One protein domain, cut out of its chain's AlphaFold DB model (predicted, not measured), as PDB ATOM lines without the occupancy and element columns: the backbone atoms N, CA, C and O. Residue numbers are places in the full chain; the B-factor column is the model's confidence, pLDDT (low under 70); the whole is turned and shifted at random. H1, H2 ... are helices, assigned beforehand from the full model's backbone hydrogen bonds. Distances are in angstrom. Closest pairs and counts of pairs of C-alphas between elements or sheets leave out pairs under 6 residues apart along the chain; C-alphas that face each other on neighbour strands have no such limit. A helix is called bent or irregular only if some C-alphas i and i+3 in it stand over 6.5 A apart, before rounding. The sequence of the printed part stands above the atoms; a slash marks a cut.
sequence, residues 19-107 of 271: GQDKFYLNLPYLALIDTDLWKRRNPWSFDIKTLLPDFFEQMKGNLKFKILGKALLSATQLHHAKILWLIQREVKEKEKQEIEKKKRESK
ATOM      1  N   GLY A  19      -7.554  45.855 -55.714       43.53
ATOM      2  CA  GLY A  19      -7.703  44.628 -56.492       43.53
ATOM      3  C   GLY A  19      -8.747  43.742 -55.820       43.53
ATOM      4  O   GLY A  19      -8.552  43.321 -54.678       43.53
ATOM      5  N   GLN A  20      -9.844  43.432 -56.517       51.97
ATOM      6  CA  GLN A  20     -10.925  42.554 -56.032       51.97
ATOM      7  C   GLN A  20     -10.435  41.158 -55.575       51.97
ATOM      8  O   GLN A  20     -11.131  40.462 -54.839       51.97
ATOM      9  N   ASP A  21      -9.203  40.770 -55.912       57.91
ATOM     10  CA  ASP A  21      -8.617  39.464 -55.595       57.91
ATOM     11  C   ASP A  21      -8.185  39.250 -54.132       57.91
ATOM     12  O   ASP A  21      -7.915  38.105 -53.727       57.91
ATOM     13  N   LYS A  22      -8.093  40.314 -53.318       71.69
ATOM     14  CA  LYS A  22      -7.610  40.227 -51.922       71.69
ATOM     15  C   LYS A  22      -8.389  41.093 -50.926       71.69
ATOM     16  O   LYS A  22      -7.802  41.633 -49.992       71.69
ATOM     17  N   PHE A  23      -9.713  41.166 -51.061       77.81
ATOM     18  CA  PHE A  23     -10.589  41.894 -50.122       77.81
ATOM     19  C   PHE A  23     -10.386  41.496 -48.645       77.81
ATOM     20  O   PHE A  23     -10.549  42.304 -47.737       77.81
ATOM     21  N   TYR A  24      -9.966  40.253 -48.407       74.50
ATOM     22  CA  TYR A  24      -9.715  39.680 -47.090       74.50
ATOM     23  C   TYR A  24      -8.504  40.296 -46.357       74.50
ATOM     24  O   TYR A  24      -8.360  40.100 -45.155       74.50
ATOM     25  N   LEU A  25      -7.637  41.049 -47.048       78.25
ATOM     26  CA  LEU A  25      -6.541  41.808 -46.429       78.25
ATOM     27  C   LEU A  25      -6.954  43.221 -45.990       78.25
ATOM     28  O   LEU A  25      -6.200  43.879 -45.275       78.25
ATOM     29  N   ASN A  26      -8.144  43.680 -46.378       79.69
ATOM     30  CA  ASN A  26      -8.640  44.997 -46.000       79.69
ATOM     31  C   ASN A  26      -9.301  44.945 -44.617       79.69
ATOM     32  O   ASN A  26      -9.926  43.948 -44.239       79.69
ATOM     33  N   LEU A  27      -9.202  46.035 -43.851       72.69
ATOM     34  CA  LEU A  27     -10.082  46.225 -42.696       72.69
ATOM     35  C   LEU A  27     -11.515  46.394 -43.228       72.69
ATOM     36  O   LEU A  27     -11.699  47.139 -44.189       72.69
ATOM     37  N   PRO A  28     -12.531  45.735 -42.644       74.12
ATOM     38  CA  PRO A  28     -12.541  45.049 -41.345       74.12
ATOM     39  C   PRO A  28     -12.209  43.539 -41.370       74.12
ATOM     40  O   PRO A  28     -11.993  42.951 -40.309       74.12
ATOM     41  N   TYR A  29     -12.126  42.901 -42.539       78.06
ATOM     42  CA  TYR A  29     -11.978  41.442 -42.686       78.06
ATOM     43  C   TYR A  29     -10.615  40.894 -42.259       78.06
ATOM     44  O   TYR A  29     -10.518  39.741 -41.835       78.06
ATOM     45  N   LEU A  30      -9.575  41.730 -42.282       79.50
ATOM     46  CA  LEU A  30      -8.248  41.387 -41.769       79.50
ATOM     47  C   LEU A  30      -8.298  40.911 -40.304       79.50
ATOM     48  O   LEU A  30      -7.551  40.013 -39.919       79.50
ATOM     49  N   ALA A  31      -9.229  41.449 -39.505       74.12
ATOM     50  CA  ALA A  31      -9.424  41.059 -38.109       74.12
ATOM     51  C   ALA A  31      -9.910  39.607 -37.936       74.12
ATOM     52  O   ALA A  31      -9.725  39.018 -36.873       74.12
ATOM     53  N   LEU A  32     -10.511  39.011 -38.972       77.19
ATOM     54  CA  LEU A  32     -10.891  37.598 -38.965       77.19
ATOM     55  C   LEU A  32      -9.707  36.680 -39.285       77.19
ATOM     56  O   LEU A  32      -9.742  35.508 -38.938       77.19
ATOM     57  N   ILE A  33      -8.654  37.177 -39.929       81.44
ATOM     58  CA  ILE A  33      -7.540  36.342 -40.402       81.44
ATOM     59  C   ILE A  33      -6.353  36.424 -39.457       81.44
ATOM     60  O   ILE A  33      -5.721  35.402 -39.181       81.44
ATOM     61  N   ASP A  34      -6.044  37.627 -38.981       78.31
ATOM     62  CA  ASP A  34      -4.941  37.848 -38.062       78.31
ATOM     63  C   ASP A  34      -5.425  37.778 -36.616       78.31
ATOM     64  O   ASP A  34      -6.172  38.637 -36.130       78.31
ATOM     65  N   THR A  35      -4.973  36.733 -35.919       70.06
ATOM     66  CA  THR A  35      -5.414  36.486 -34.555       70.06
ATOM     67  C   THR A  35      -4.859  37.457 -33.518       70.06
ATOM     68  O   THR A  35      -5.379  37.570 -32.407       70.06
ATOM     69  N   ASP A  36      -3.785  38.164 -33.855       73.31
ATOM     70  CA  ASP A  36      -3.098  39.025 -32.900       73.31
ATOM     71  C   ASP A  36      -3.740  40.415 -32.805       73.31
ATOM     72  O   ASP A  36      -3.622  41.086 -31.773       73.31
ATOM     73  N   LEU A  37      -4.518  40.810 -33.821       70.81
ATOM     74  CA  LEU A  37      -5.272  42.065 -33.829       70.81
ATOM     75  C   LEU A  37      -6.360  42.109 -32.748       70.81
ATOM     76  O   LEU A  37      -6.582  43.168 -32.155       70.81
ATOM     77  N   TRP A  38      -7.009  40.980 -32.444       69.06
ATOM     78  CA  TRP A  38      -8.021  40.917 -31.383       69.06
ATOM     79  C   TRP A  38      -7.446  40.614 -30.005       69.06
ATOM     80  O   TRP A  38      -8.018  41.069 -29.025       69.06
ATOM     81  N   LYS A  39      -6.293  39.944 -29.885       67.94
ATOM     82  CA  LYS A  39      -5.646  39.758 -28.570       67.94
ATOM     83  C   LYS A  39      -5.213  41.081 -27.933       67.94
ATOM     84  O   LYS A  39      -5.203  41.198 -26.712       67.94
ATOM     85  N   ARG A  40      -4.842  42.076 -28.750       69.00
ATOM     86  CA  ARG A  40      -4.409  43.407 -28.283       69.00
ATOM     87  C   ARG A  40      -5.557  44.398 -28.079       69.00
ATOM     88  O   ARG A  40      -5.344  45.445 -27.473       69.00
ATOM     89  N   ARG A  41      -6.754  44.113 -28.596       69.06
ATOM     90  CA  ARG A  41      -7.926  45.002 -28.531       69.06
ATOM     91  C   ARG A  41      -9.051  44.363 -27.726       69.06
ATOM     92  O   ARG A  41      -9.071  43.164 -27.496       69.06
ATOM     93  N   ASN A  42     -10.008  45.171 -27.278       72.69
ATOM     94  CA  ASN A  42     -11.161  44.649 -26.554       72.69
ATOM     95  C   ASN A  42     -12.000  43.738 -27.487       72.69
ATOM     96  O   ASN A  42     -12.441  44.228 -28.535       72.69
ATOM     97  N   PRO A  43     -12.270  42.462 -27.132       71.50
ATOM     98  CA  PRO A  43     -13.056  41.533 -27.952       71.50
ATOM     99  C   PRO A  43     -14.439  42.060 -28.358       71.50
ATOM    100  O   PRO A  43     -14.976  41.670 -29.392       71.50
ATOM    101  N   TRP A  44     -15.013  42.969 -27.564       73.94
ATOM    102  CA  TRP A  44     -16.317  43.594 -27.811       73.94
ATOM    103  C   TRP A  44     -16.330  44.623 -28.943       73.94
ATOM    104  O   TRP A  44     -17.404  44.964 -29.423       73.94
ATOM    105  N   SER A  45     -15.165  45.096 -29.392       77.12
ATOM    106  CA  SER A  45     -15.073  46.072 -30.490       77.12
ATOM    107  C   SER A  45     -15.388  45.485 -31.869       77.12
ATOM    108  O   SER A  45     -15.645  46.235 -32.806       77.12
ATOM    109  N   PHE A  46     -15.384  44.157 -31.993       75.38
ATOM    110  CA  PHE A  46     -15.642  43.464 -33.250       75.38
ATOM    111  C   PHE A  46     -17.015  42.794 -33.222       75.38
ATOM    112  O   PHE A  46     -17.280  41.916 -32.386       75.38
ATOM    113  N   ASP A  47     -17.875  43.174 -34.162       80.06
ATOM    114  CA  ASP A  47     -19.166  42.526 -34.357       80.06
ATOM    115  C   ASP A  47     -19.049  41.354 -35.339       80.06
ATOM    116  O   ASP A  47     -19.120  41.493 -36.553       80.06
ATOM    117  N   ILE A  48     -18.832  40.164 -34.785       79.62
ATOM    118  CA  ILE A  48     -18.680  38.919 -35.552       79.62
ATOM    119  C   ILE A  48     -19.986  38.550 -36.265       79.62
ATOM    120  O   ILE A  48     -19.947  37.906 -37.310       79.62
ATOM    121  N   LYS A  49     -21.141  38.944 -35.704       82.06
ATOM    122  CA  LYS A  49     -22.457  38.553 -36.224       82.06
ATOM    123  C   LYS A  49     -22.722  39.136 -37.606       82.06
ATOM    124  O   LYS A  49     -23.390  38.488 -38.399       82.06
ATOM    125  N   THR A  50     -22.198  40.325 -37.873       83.94
ATOM    126  CA  THR A  50     -22.303  41.028 -39.155       83.94
ATOM    127  C   THR A  50     -21.074  40.772 -40.024       83.94
ATOM    128  O   THR A  50     -21.195  40.440 -41.197       83.94
ATOM    129  N   LEU A  51     -19.879  40.783 -39.425       83.38
ATOM    130  CA  LEU A  51     -18.621  40.634 -40.158       83.38
ATOM    131  C   LEU A  51     -18.439  39.254 -40.810       83.38
ATOM    132  O   LEU A  51     -17.846  39.158 -41.883       83.38
ATOM    133  N   LEU A  52     -18.904  38.178 -40.163       84.31
ATOM    134  CA  LEU A  52     -18.726  36.819 -40.674       84.31
ATOM    135  C   LEU A  52     -19.626  36.542 -41.895       84.31
ATOM    136  O   LEU A  52     -19.079  36.104 -42.908       84.31
ATOM    137  N   PRO A  53     -20.951  36.810 -41.867       86.62
ATOM    138  CA  PRO A  53     -21.799  36.687 -43.056       86.62
ATOM    139  C   PRO A  53     -21.304  37.529 -44.232       86.62
ATOM    140  O   PRO A  53     -21.159  36.988 -45.326       86.62
ATOM    141  N   ASP A  54     -20.935  38.791 -43.998       86.12
ATOM    142  CA  ASP A  54     -20.416  39.682 -45.044       86.12
ATOM    143  C   ASP A  54     -19.129  39.126 -45.675       86.12
ATOM    144  O   ASP A  54     -18.939  39.159 -46.894       86.12
ATOM    145  N   PHE A  55     -18.248  38.547 -44.852       84.75
ATOM    146  CA  PHE A  55     -17.029  37.886 -45.315       84.75
ATOM    147  C   PHE A  55     -17.324  36.646 -46.169       84.75
ATOM    148  O   PHE A  55     -16.657  36.412 -47.180       84.75
ATOM    149  N   PHE A  56     -18.331  35.856 -45.787       84.38
ATOM    150  CA  PHE A  56     -18.793  34.717 -46.578       84.38
ATOM    151  C   PHE A  56     -19.390  35.161 -47.913       84.38
ATOM    152  O   PHE A  56     -19.079  34.551 -48.934       84.38
ATOM    153  N   GLU A  57     -20.214  36.209 -47.928       85.44
ATOM    154  CA  GLU A  57     -20.831  36.722 -49.153       85.44
ATOM    155  C   GLU A  57     -19.799  37.223 -50.157       85.44
ATOM    156  O   GLU A  57     -19.866  36.849 -51.327       85.44
ATOM    157  N   GLN A  58     -18.782  37.956 -49.698       81.50
ATOM    158  CA  GLN A  58     -17.685  38.400 -50.560       81.50
ATOM    159  C   GLN A  58     -16.796  37.242 -51.047       81.50
ATOM    160  O   GLN A  58     -16.214  37.322 -52.128       81.50
ATOM    161  N   MET A  59     -16.711  36.127 -50.305       80.56
ATOM    162  CA  MET A  59     -15.946  34.939 -50.719       80.56
ATOM    163  C   MET A  59     -16.711  33.979 -51.643       80.56
ATOM    164  O   MET A  59     -16.072  33.093 -52.214       80.56
ATOM    165  N   LYS A  60     -18.035  34.127 -51.830       77.50
ATOM    166  CA  LYS A  60     -18.848  33.209 -52.663       77.50
ATOM    167  C   LYS A  60     -18.347  33.096 -54.113       77.50
ATOM    168  O   LYS A  60     -18.537  32.050 -54.723       77.50
ATOM    169  N   GLY A  61     -17.682  34.127 -54.646       71.12
ATOM    170  CA  GLY A  61     -17.129  34.134 -56.010       71.12
ATOM    171  C   GLY A  61     -15.729  33.519 -56.170       71.12
ATOM    172  O   GLY A  61     -15.368  33.129 -57.275       71.12
ATOM    173  N   ASN A  62     -14.930  33.410 -55.098       72.31
ATOM    174  CA  ASN A  62     -13.562  32.870 -55.141       72.31
ATOM    175  C   ASN A  62     -13.212  32.190 -53.805       72.31
ATOM    176  O   ASN A  62     -12.549  32.757 -52.927       72.31
ATOM    177  N   LEU A  63     -13.718  30.965 -53.636       75.50
ATOM    178  CA  LEU A  63     -13.658  30.210 -52.386       75.50
ATOM    179  C   LEU A  63     -12.234  29.733 -52.068       75.50
ATOM    180  O   LEU A  63     -11.768  28.693 -52.533       75.50
ATOM    181  N   LYS A  64     -11.552  30.458 -51.179       81.06
ATOM    182  CA  LYS A  64     -10.271  30.042 -50.595       81.06
ATOM    183  C   LYS A  64     -10.509  29.358 -49.245       81.06
ATOM    184  O   LYS A  64     -10.395  29.989 -48.194       81.06
ATOM    185  N   PHE A  65     -10.767  28.045 -49.253       81.56
ATOM    186  CA  PHE A  65     -11.086  27.251 -48.046       81.56
ATOM    187  C   PHE A  65     -10.092  27.416 -46.885       81.56
ATOM    188  O   PHE A  65     -10.492  27.430 -45.726       81.56
ATOM    189  N   LYS A  66      -8.795  27.596 -47.174       85.50
ATOM    190  CA  LYS A  66      -7.767  27.835 -46.143       85.50
ATOM    191  C   LYS A  66      -7.989  29.143 -45.380       85.50
ATOM    192  O   LYS A  66      -7.788  29.189 -44.172       85.50
ATOM    193  N   ILE A  67      -8.372  30.205 -46.086       83.31
ATOM    194  CA  ILE A  67      -8.622  31.523 -45.489       83.31
ATOM    195  C   ILE A  67      -9.939  31.479 -44.723       83.31
ATOM    196  O   ILE A  67     -10.014  31.961 -43.597       83.31
ATOM    197  N   LEU A  68     -10.938  30.809 -45.292       84.88
ATOM    198  CA  LEU A  68     -12.217  30.611 -44.635       84.88
ATOM    199  C   LEU A  68     -12.094  29.825 -43.322       84.88
ATOM    200  O   LEU A  68     -12.652  30.233 -42.308       84.88
ATOM    201  N   GLY A  69     -11.320  28.737 -43.315       86.00
ATOM    202  CA  GLY A  69     -11.056  27.959 -42.105       86.00
ATOM    203  C   GLY A  69     -10.357  28.783 -41.020       86.00
ATOM    204  O   GLY A  69     -10.714  28.679 -39.850       86.00
ATOM    205  N   LYS A  70      -9.418  29.658 -41.406       85.62
ATOM    206  CA  LYS A  70      -8.780  30.605 -40.476       85.62
ATOM    207  C   LYS A  70      -9.768  31.632 -39.923       85.62
ATOM    208  O   LYS A  70      -9.776  31.853 -38.717       85.62
ATOM    209  N   ALA A  71     -10.618  32.202 -40.775       85.56
ATOM    210  CA  ALA A  71     -11.648  33.153 -40.366       85.56
ATOM    211  C   ALA A  71     -12.648  32.535 -39.383       85.56
ATOM    212  O   ALA A  71     -12.959  33.132 -38.354       85.56
ATOM    213  N   LEU A  72     -13.091  31.306 -39.656       87.00
ATOM    214  CA  LEU A  72     -13.991  30.567 -38.777       87.00
ATOM    215  C   LEU A  72     -13.328  30.243 -37.430       87.00
ATOM    216  O   LEU A  72     -13.939  30.443 -36.384       87.00
ATOM    217  N   LEU A  73     -12.072  29.789 -37.445       87.94
ATOM    218  CA  LEU A  73     -11.305  29.517 -36.227       87.94
ATOM    219  C   LEU A  73     -11.094  30.786 -35.387       87.94
ATOM    220  O   LEU A  73     -11.254  30.758 -34.172       87.94
ATOM    221  N   SER A  74     -10.764  31.909 -36.021       86.31
ATOM    222  CA  SER A  74     -10.618  33.192 -35.328       86.31
ATOM    223  C   SER A  74     -11.949  33.646 -34.722       86.31
ATOM    224  O   SER A  74     -12.002  34.072 -33.571       86.31
ATOM    225  N   ALA A  75     -13.056  33.480 -35.452       85.62
ATOM    226  CA  ALA A  75     -14.387  33.827 -34.969       85.62
ATOM    227  C   ALA A  75     -14.804  33.004 -33.741       85.62
ATOM    228  O   ALA A  75     -15.342  33.566 -32.784       85.62
ATOM    229  N   THR A  76     -14.527  31.695 -33.722       87.75
ATOM    230  CA  THR A  76     -14.819  30.848 -32.553       87.75
ATOM    231  C   THR A  76     -13.944  31.215 -31.360       87.75
ATOM    232  O   THR A  76     -14.451  31.325 -30.243       87.75
ATOM    233  N   GLN A  77     -12.656  31.484 -31.581       86.75
ATOM    234  CA  GLN A  77     -11.761  31.933 -30.517       86.75
ATOM    235  C   GLN A  77     -12.169  33.299 -29.948       86.75
ATOM    236  O   GLN A  77     -12.119  33.501 -28.734       86.75
ATOM    237  N   LEU A  78     -12.636  34.219 -30.793       85.56
ATOM    238  CA  LEU A  78     -13.139  35.519 -30.363       85.56
ATOM    239  C   LEU A  78     -14.456  35.386 -29.580       85.56
ATOM    240  O   LEU A  78     -14.636  36.055 -28.562       85.56
ATOM    241  N   HIS A  79     -15.355  34.488 -29.995       86.75
ATOM    242  CA  HIS A  79     -16.551  34.141 -29.221       86.75
ATOM    243  C   HIS A  79     -16.198  33.572 -27.845       86.75
ATOM    244  O   HIS A  79     -16.748  34.011 -26.835       86.75
ATOM    245  N   HIS A  80     -15.243  32.647 -27.792       88.06
ATOM    246  CA  HIS A  80     -14.748  32.090 -26.539       88.06
ATOM    247  C   HIS A  80     -14.130  33.173 -25.639       88.06
ATOM    248  O   HIS A  80     -14.430  33.235 -24.448       88.06
ATOM    249  N   ALA A  81     -13.342  34.093 -26.207       85.88
ATOM    250  CA  ALA A  81     -12.777  35.224 -25.473       85.88
ATOM    251  C   ALA A  81     -13.861  36.155 -24.899       85.88
ATOM    252  O   ALA A  81     -13.737  36.597 -23.757       85.88
ATOM    253  N   LYS A  82     -14.946  36.420 -25.642       88.19
ATOM    254  CA  LYS A  82     -16.098  37.195 -25.142       88.19
ATOM    255  C   LYS A  82     -16.779  36.509 -23.956       88.19
ATOM    256  O   LYS A  82     -17.091  37.179 -22.974       88.19
ATOM    257  N   ILE A  83     -16.967  35.189 -24.027       88.00
ATOM    258  CA  ILE A  83     -17.558  34.396 -22.936       88.00
ATOM    259  C   ILE A  83     -16.666  34.447 -21.693       88.00
ATOM    260  O   ILE A  83     -17.145  34.770 -20.611       88.00
ATOM    261  N   LEU A  84     -15.360  34.203 -21.841       87.88
ATOM    262  CA  LEU A  84     -14.416  34.292 -20.723       87.88
ATOM    263  C   LEU A  84     -14.411  35.682 -20.084       87.88
ATOM    264  O   LEU A  84     -14.359  35.800 -18.861       87.88
ATOM    265  N   TRP A  85     -14.492  36.732 -20.897       87.31
ATOM    266  CA  TRP A  85     -14.554  38.100 -20.398       87.31
ATOM    267  C   TRP A  85     -15.837  38.368 -19.603       87.31
ATOM    268  O   TRP A  85     -15.784  39.004 -18.550       87.31
ATOM    269  N   LEU A  86     -16.980  37.851 -20.069       88.06
ATOM    270  CA  LEU A  86     -18.253  37.940 -19.355       88.06
ATOM    271  C   LEU A  86     -18.177  37.225 -17.998       88.06
ATOM    272  O   LEU A  86     -18.504  37.824 -16.977       88.06
ATOM    273  N   ILE A  87     -17.635  36.005 -17.970       90.12
ATOM    274  CA  ILE A  87     -17.433  35.231 -16.735       90.12
ATOM    275  C   ILE A  87     -16.539  36.000 -15.753       90.12
ATOM    276  O   ILE A  87     -16.870  36.141 -14.578       90.12
ATOM    277  N   GLN A  88     -15.413  36.547 -16.219       88.94
ATOM    278  CA  GLN A  88     -14.514  37.335 -15.366       88.94
ATOM    279  C   GLN A  88     -15.186  38.590 -14.803       88.94
ATOM    280  O   GLN A  88     -14.891  39.001 -13.678       88.94
ATOM    281  N   ARG A  89     -16.071  39.220 -15.579       87.31
ATOM    282  CA  ARG A  89     -16.836  40.381 -15.129       87.31
ATOM    283  C   ARG A  89     -17.833  39.996 -14.037       87.31
ATOM    284  O   ARG A  89     -17.857  40.668 -13.010       87.31
ATOM    285  N   GLU A  90     -18.571  38.904 -14.214       87.12
ATOM    286  CA  GLU A  90     -19.501  38.396 -13.199       87.12
ATOM    287  C   GLU A  90     -18.792  38.041 -11.888       87.12
ATOM    288  O   GLU A  90     -19.283  38.369 -10.808       87.12
ATOM    289  N   VAL A  91     -17.612  37.414 -11.959       90.69
ATOM    290  CA  VAL A  91     -16.805  37.099 -10.767       90.69
ATOM    291  C   VAL A  91     -16.419  38.378 -10.020       90.69
ATOM    292  O   VAL A  91     -16.647  38.481  -8.816       90.69
ATOM    293  N   LYS A  92     -15.925  39.397 -10.732       89.00
ATOM    294  CA  LYS A  92     -15.579  40.698 -10.132       89.00
ATOM    295  C   LYS A  92     -16.791  41.423  -9.546       89.00
ATOM    296  O   LYS A  92     -16.663  42.138  -8.554       89.00
ATOM    297  N   GLU A  93     -17.961  41.294 -10.163       84.94
ATOM    298  CA  GLU A  93     -19.202  41.876  -9.644       84.94
ATOM    299  C   GLU A  93     -19.655  41.168  -8.358       84.94
ATOM    300  O   GLU A  93     -19.998  41.849  -7.390       84.94
ATOM    301  N   LYS A  94     -19.547  39.835  -8.285       86.88
ATOM    302  CA  LYS A  94     -19.799  39.063  -7.055       86.88
ATOM    303  C   LYS A  94     -18.858  39.464  -5.917       86.88
ATOM    304  O   LYS A  94     -19.327  39.753  -4.820       86.88
ATOM    305  N   GLU A  95     -17.558  39.588  -6.187       88.50
ATOM    306  CA  GLU A  95     -16.572  40.049  -5.194       88.50
ATOM    307  C   GLU A  95     -16.917  41.443  -4.643       88.50
ATOM    308  O   GLU A  95     -16.863  41.680  -3.433       88.50
ATOM    309  N   LYS A  96     -17.326  42.380  -5.510       86.81
ATOM    310  CA  LYS A  96     -17.764  43.717  -5.077       86.81
ATOM    311  C   LYS A  96     -18.995  43.653  -4.177       86.81
ATOM    312  O   LYS A  96     -19.022  44.326  -3.145       86.81
ATOM    313  N   GLN A  97     -19.986  42.838  -4.534       82.94
ATOM    314  CA  GLN A  97     -21.193  42.660  -3.725       82.94
ATOM    315  C   GLN A  97     -20.877  42.069  -2.344       82.94
ATOM    316  O   GLN A  97     -21.445  42.507  -1.345       82.94
ATOM    317  N   GLU A  98     -19.943  41.121  -2.252       84.00
ATOM    318  CA  GLU A  98     -19.500  40.563  -0.968       84.00
ATOM    319  C   GLU A  98     -18.801  41.604  -0.084       84.00
ATOM    320  O   GLU A  98     -19.062  41.676   1.120       84.00
ATOM    321  N   ILE A  99     -17.948  42.454  -0.665       82.19
ATOM    322  CA  ILE A  99     -17.290  43.545   0.070       82.19
ATOM    323  C   ILE A  99     -18.324  44.555   0.581       82.19
ATOM    324  O   ILE A  99     -18.217  45.040   1.711       82.19
ATOM    325  N   GLU A 100     -19.338  44.882  -0.220       79.06
ATOM    326  CA  GLU A 100     -20.415  45.776   0.203       79.06
ATOM    327  C   GLU A 100     -21.276  45.180   1.317       79.06
ATOM    328  O   GLU A 100     -21.611  45.901   2.258       79.06
ATOM    329  N   LYS A 101     -21.582  43.877   1.266       81.38
ATOM    330  CA  LYS A 101     -22.279  43.174   2.354       81.38
ATOM    331  C   LYS A 101     -21.489  43.256   3.662       81.38
ATOM    332  O   LYS A 101     -22.014  43.766   4.648       81.38
ATOM    333  N   LYS A 102     -20.189  42.933   3.635       78.56
ATOM    334  CA  LYS A 102     -19.298  43.052   4.809       78.56
ATOM    335  C   LYS A 102     -19.225  44.483   5.362       78.56
ATOM    336  O   LYS A 102     -19.153  44.692   6.574       78.56
ATOM    337  N   LYS A 103     -19.261  45.506   4.498       74.44
ATOM    338  CA  LYS A 103     -19.294  46.924   4.915       74.44
ATOM    339  C   LYS A 103     -20.616  47.344   5.562       74.44
ATOM    340  O   LYS A 103     -20.615  48.254   6.390       74.44
ATOM    341  N   ARG A 104     -21.737  46.741   5.166       72.25
ATOM    342  CA  ARG A 104     -23.048  46.985   5.787       72.25
ATOM    343  C   ARG A 104     -23.122  46.320   7.158       72.25
ATOM    344  O   ARG A 104     -23.417  47.008   8.125       72.25
ATOM    345  N   GLU A 105     -22.709  45.059   7.252       73.25
ATOM    346  CA  GLU A 105     -22.654  44.302   8.512       73.25
ATOM    347  C   GLU A 105     -21.730  44.970   9.547       73.25
ATOM    348  O   GLU A 105     -22.076  45.107  10.717       73.25
ATOM    349  N   SER A 106     -20.573  45.490   9.120       61.31
ATOM    350  CA  SER A 106     -19.652  46.216  10.013       61.31
ATOM    351  C   SER A 106     -20.127  47.617  10.424       61.31
ATOM    352  O   SER A 106     -19.658  48.138  11.434       61.31
ATOM    353  N   LYS A 107     -21.065  48.235   9.693       60.84
ATOM    354  CA  LYS A 107     -21.682  49.519  10.079       60.84
ATOM    355  C   LYS A 107     -22.766  49.372  11.148       60.84
ATOM    356  O   LYS A 107     -23.108  50.373  11.773       60.84
TER     357      LYS A 107
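Overview. This is residues 19 to 107 of the 271 residues of an uncharacterized protein of Candidatus Helarchaeota archaeon (UniProt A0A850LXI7). What does the eye meet first? A small head of short helices and loops, from which one long helix, H5, runs out as an arm: H4 folds back beside the first part of H5 as a helical hairpin, the short H2 packs on H5 too, and residues 86 to 107 of H5 stick out free. What is it made of, in order? The printed part has 89 residues with five named helices, H1 to H5, and no named strand; the class is all helix. How large is it? It is extended, with a radius of gyration of the C-alphas of 19.3 A and spans of 68 by 18 by 17 A, the length being made by the arm.

Along the chain. Where do the short helices lie? H1 is residues 20 to 25, starting at C-alpha 20 at (-10.925, 42.554, -56.032), and is irregular, with C-alphas 21 and 24 8.6 A apart. H2 is residues 30 to 33 and H3 residues 36 to 39. Where are the longer ones? H4, residues 48 to 59, is 15.9 A long and neither bent nor irregular, but only just: C-alphas 49 and 52 are 6.1 A apart. H5, residues 65 to 107, is 63.1 A long, from C-alpha 65 at (-11.086, 27.251, -48.046) to C-alpha 107 at (-21.682, 49.519, 10.079).

Arrangement. How do H1, H2 and H3 stand? H1 is close to but not clearly touching H2, the closest C-alphas being those of Tyr 24 and Leu 30, 5.8 A apart. H2 touches H5, with residues 67 to 75 of H5 alone; the closest C-alphas are those of Leu 32 and Ala 71, 4.7 A apart. H3 is close to but not clearly touching H5, closest at the C-alphas of Trp 38 and Leu 78, 7.5 A apart. How does H4 meet H5? They form a hairpin, at a shallow tilt of 5 degrees, opposite ways, and touch with residues 68 to 75 of H5 alone; the closest C-alphas are those of Ile 48 and Ala 75, 6.7 A apart. What stays apart? H1 and H3 are apart, and so, only just, are H1 and H5, closest at 8.4 A. What do the helix backbones show? In H5 every O i to N i+4 pair is within hydrogen-bond range, in H4 7 of 8, and in H1 0 of 2, with 1 of 3 O i to N i+3 pairs; H2 and H3 are too short for an i+4 pair.

Size, cuts and confidence. How far does it reach? The two C-alphas farthest apart are those of Gly 19 and Lys 107, 68.2 A. Without residues 86 to 107, the body spans 36 by 19 by 17 A. Are there cuts or long links? The printed part has no cut and no long link. Where is confidence low? Residues 19 to 21, 38 to 41 and 106 to 107 are under 70, while the mean pLDDT of the printed part is 79.6.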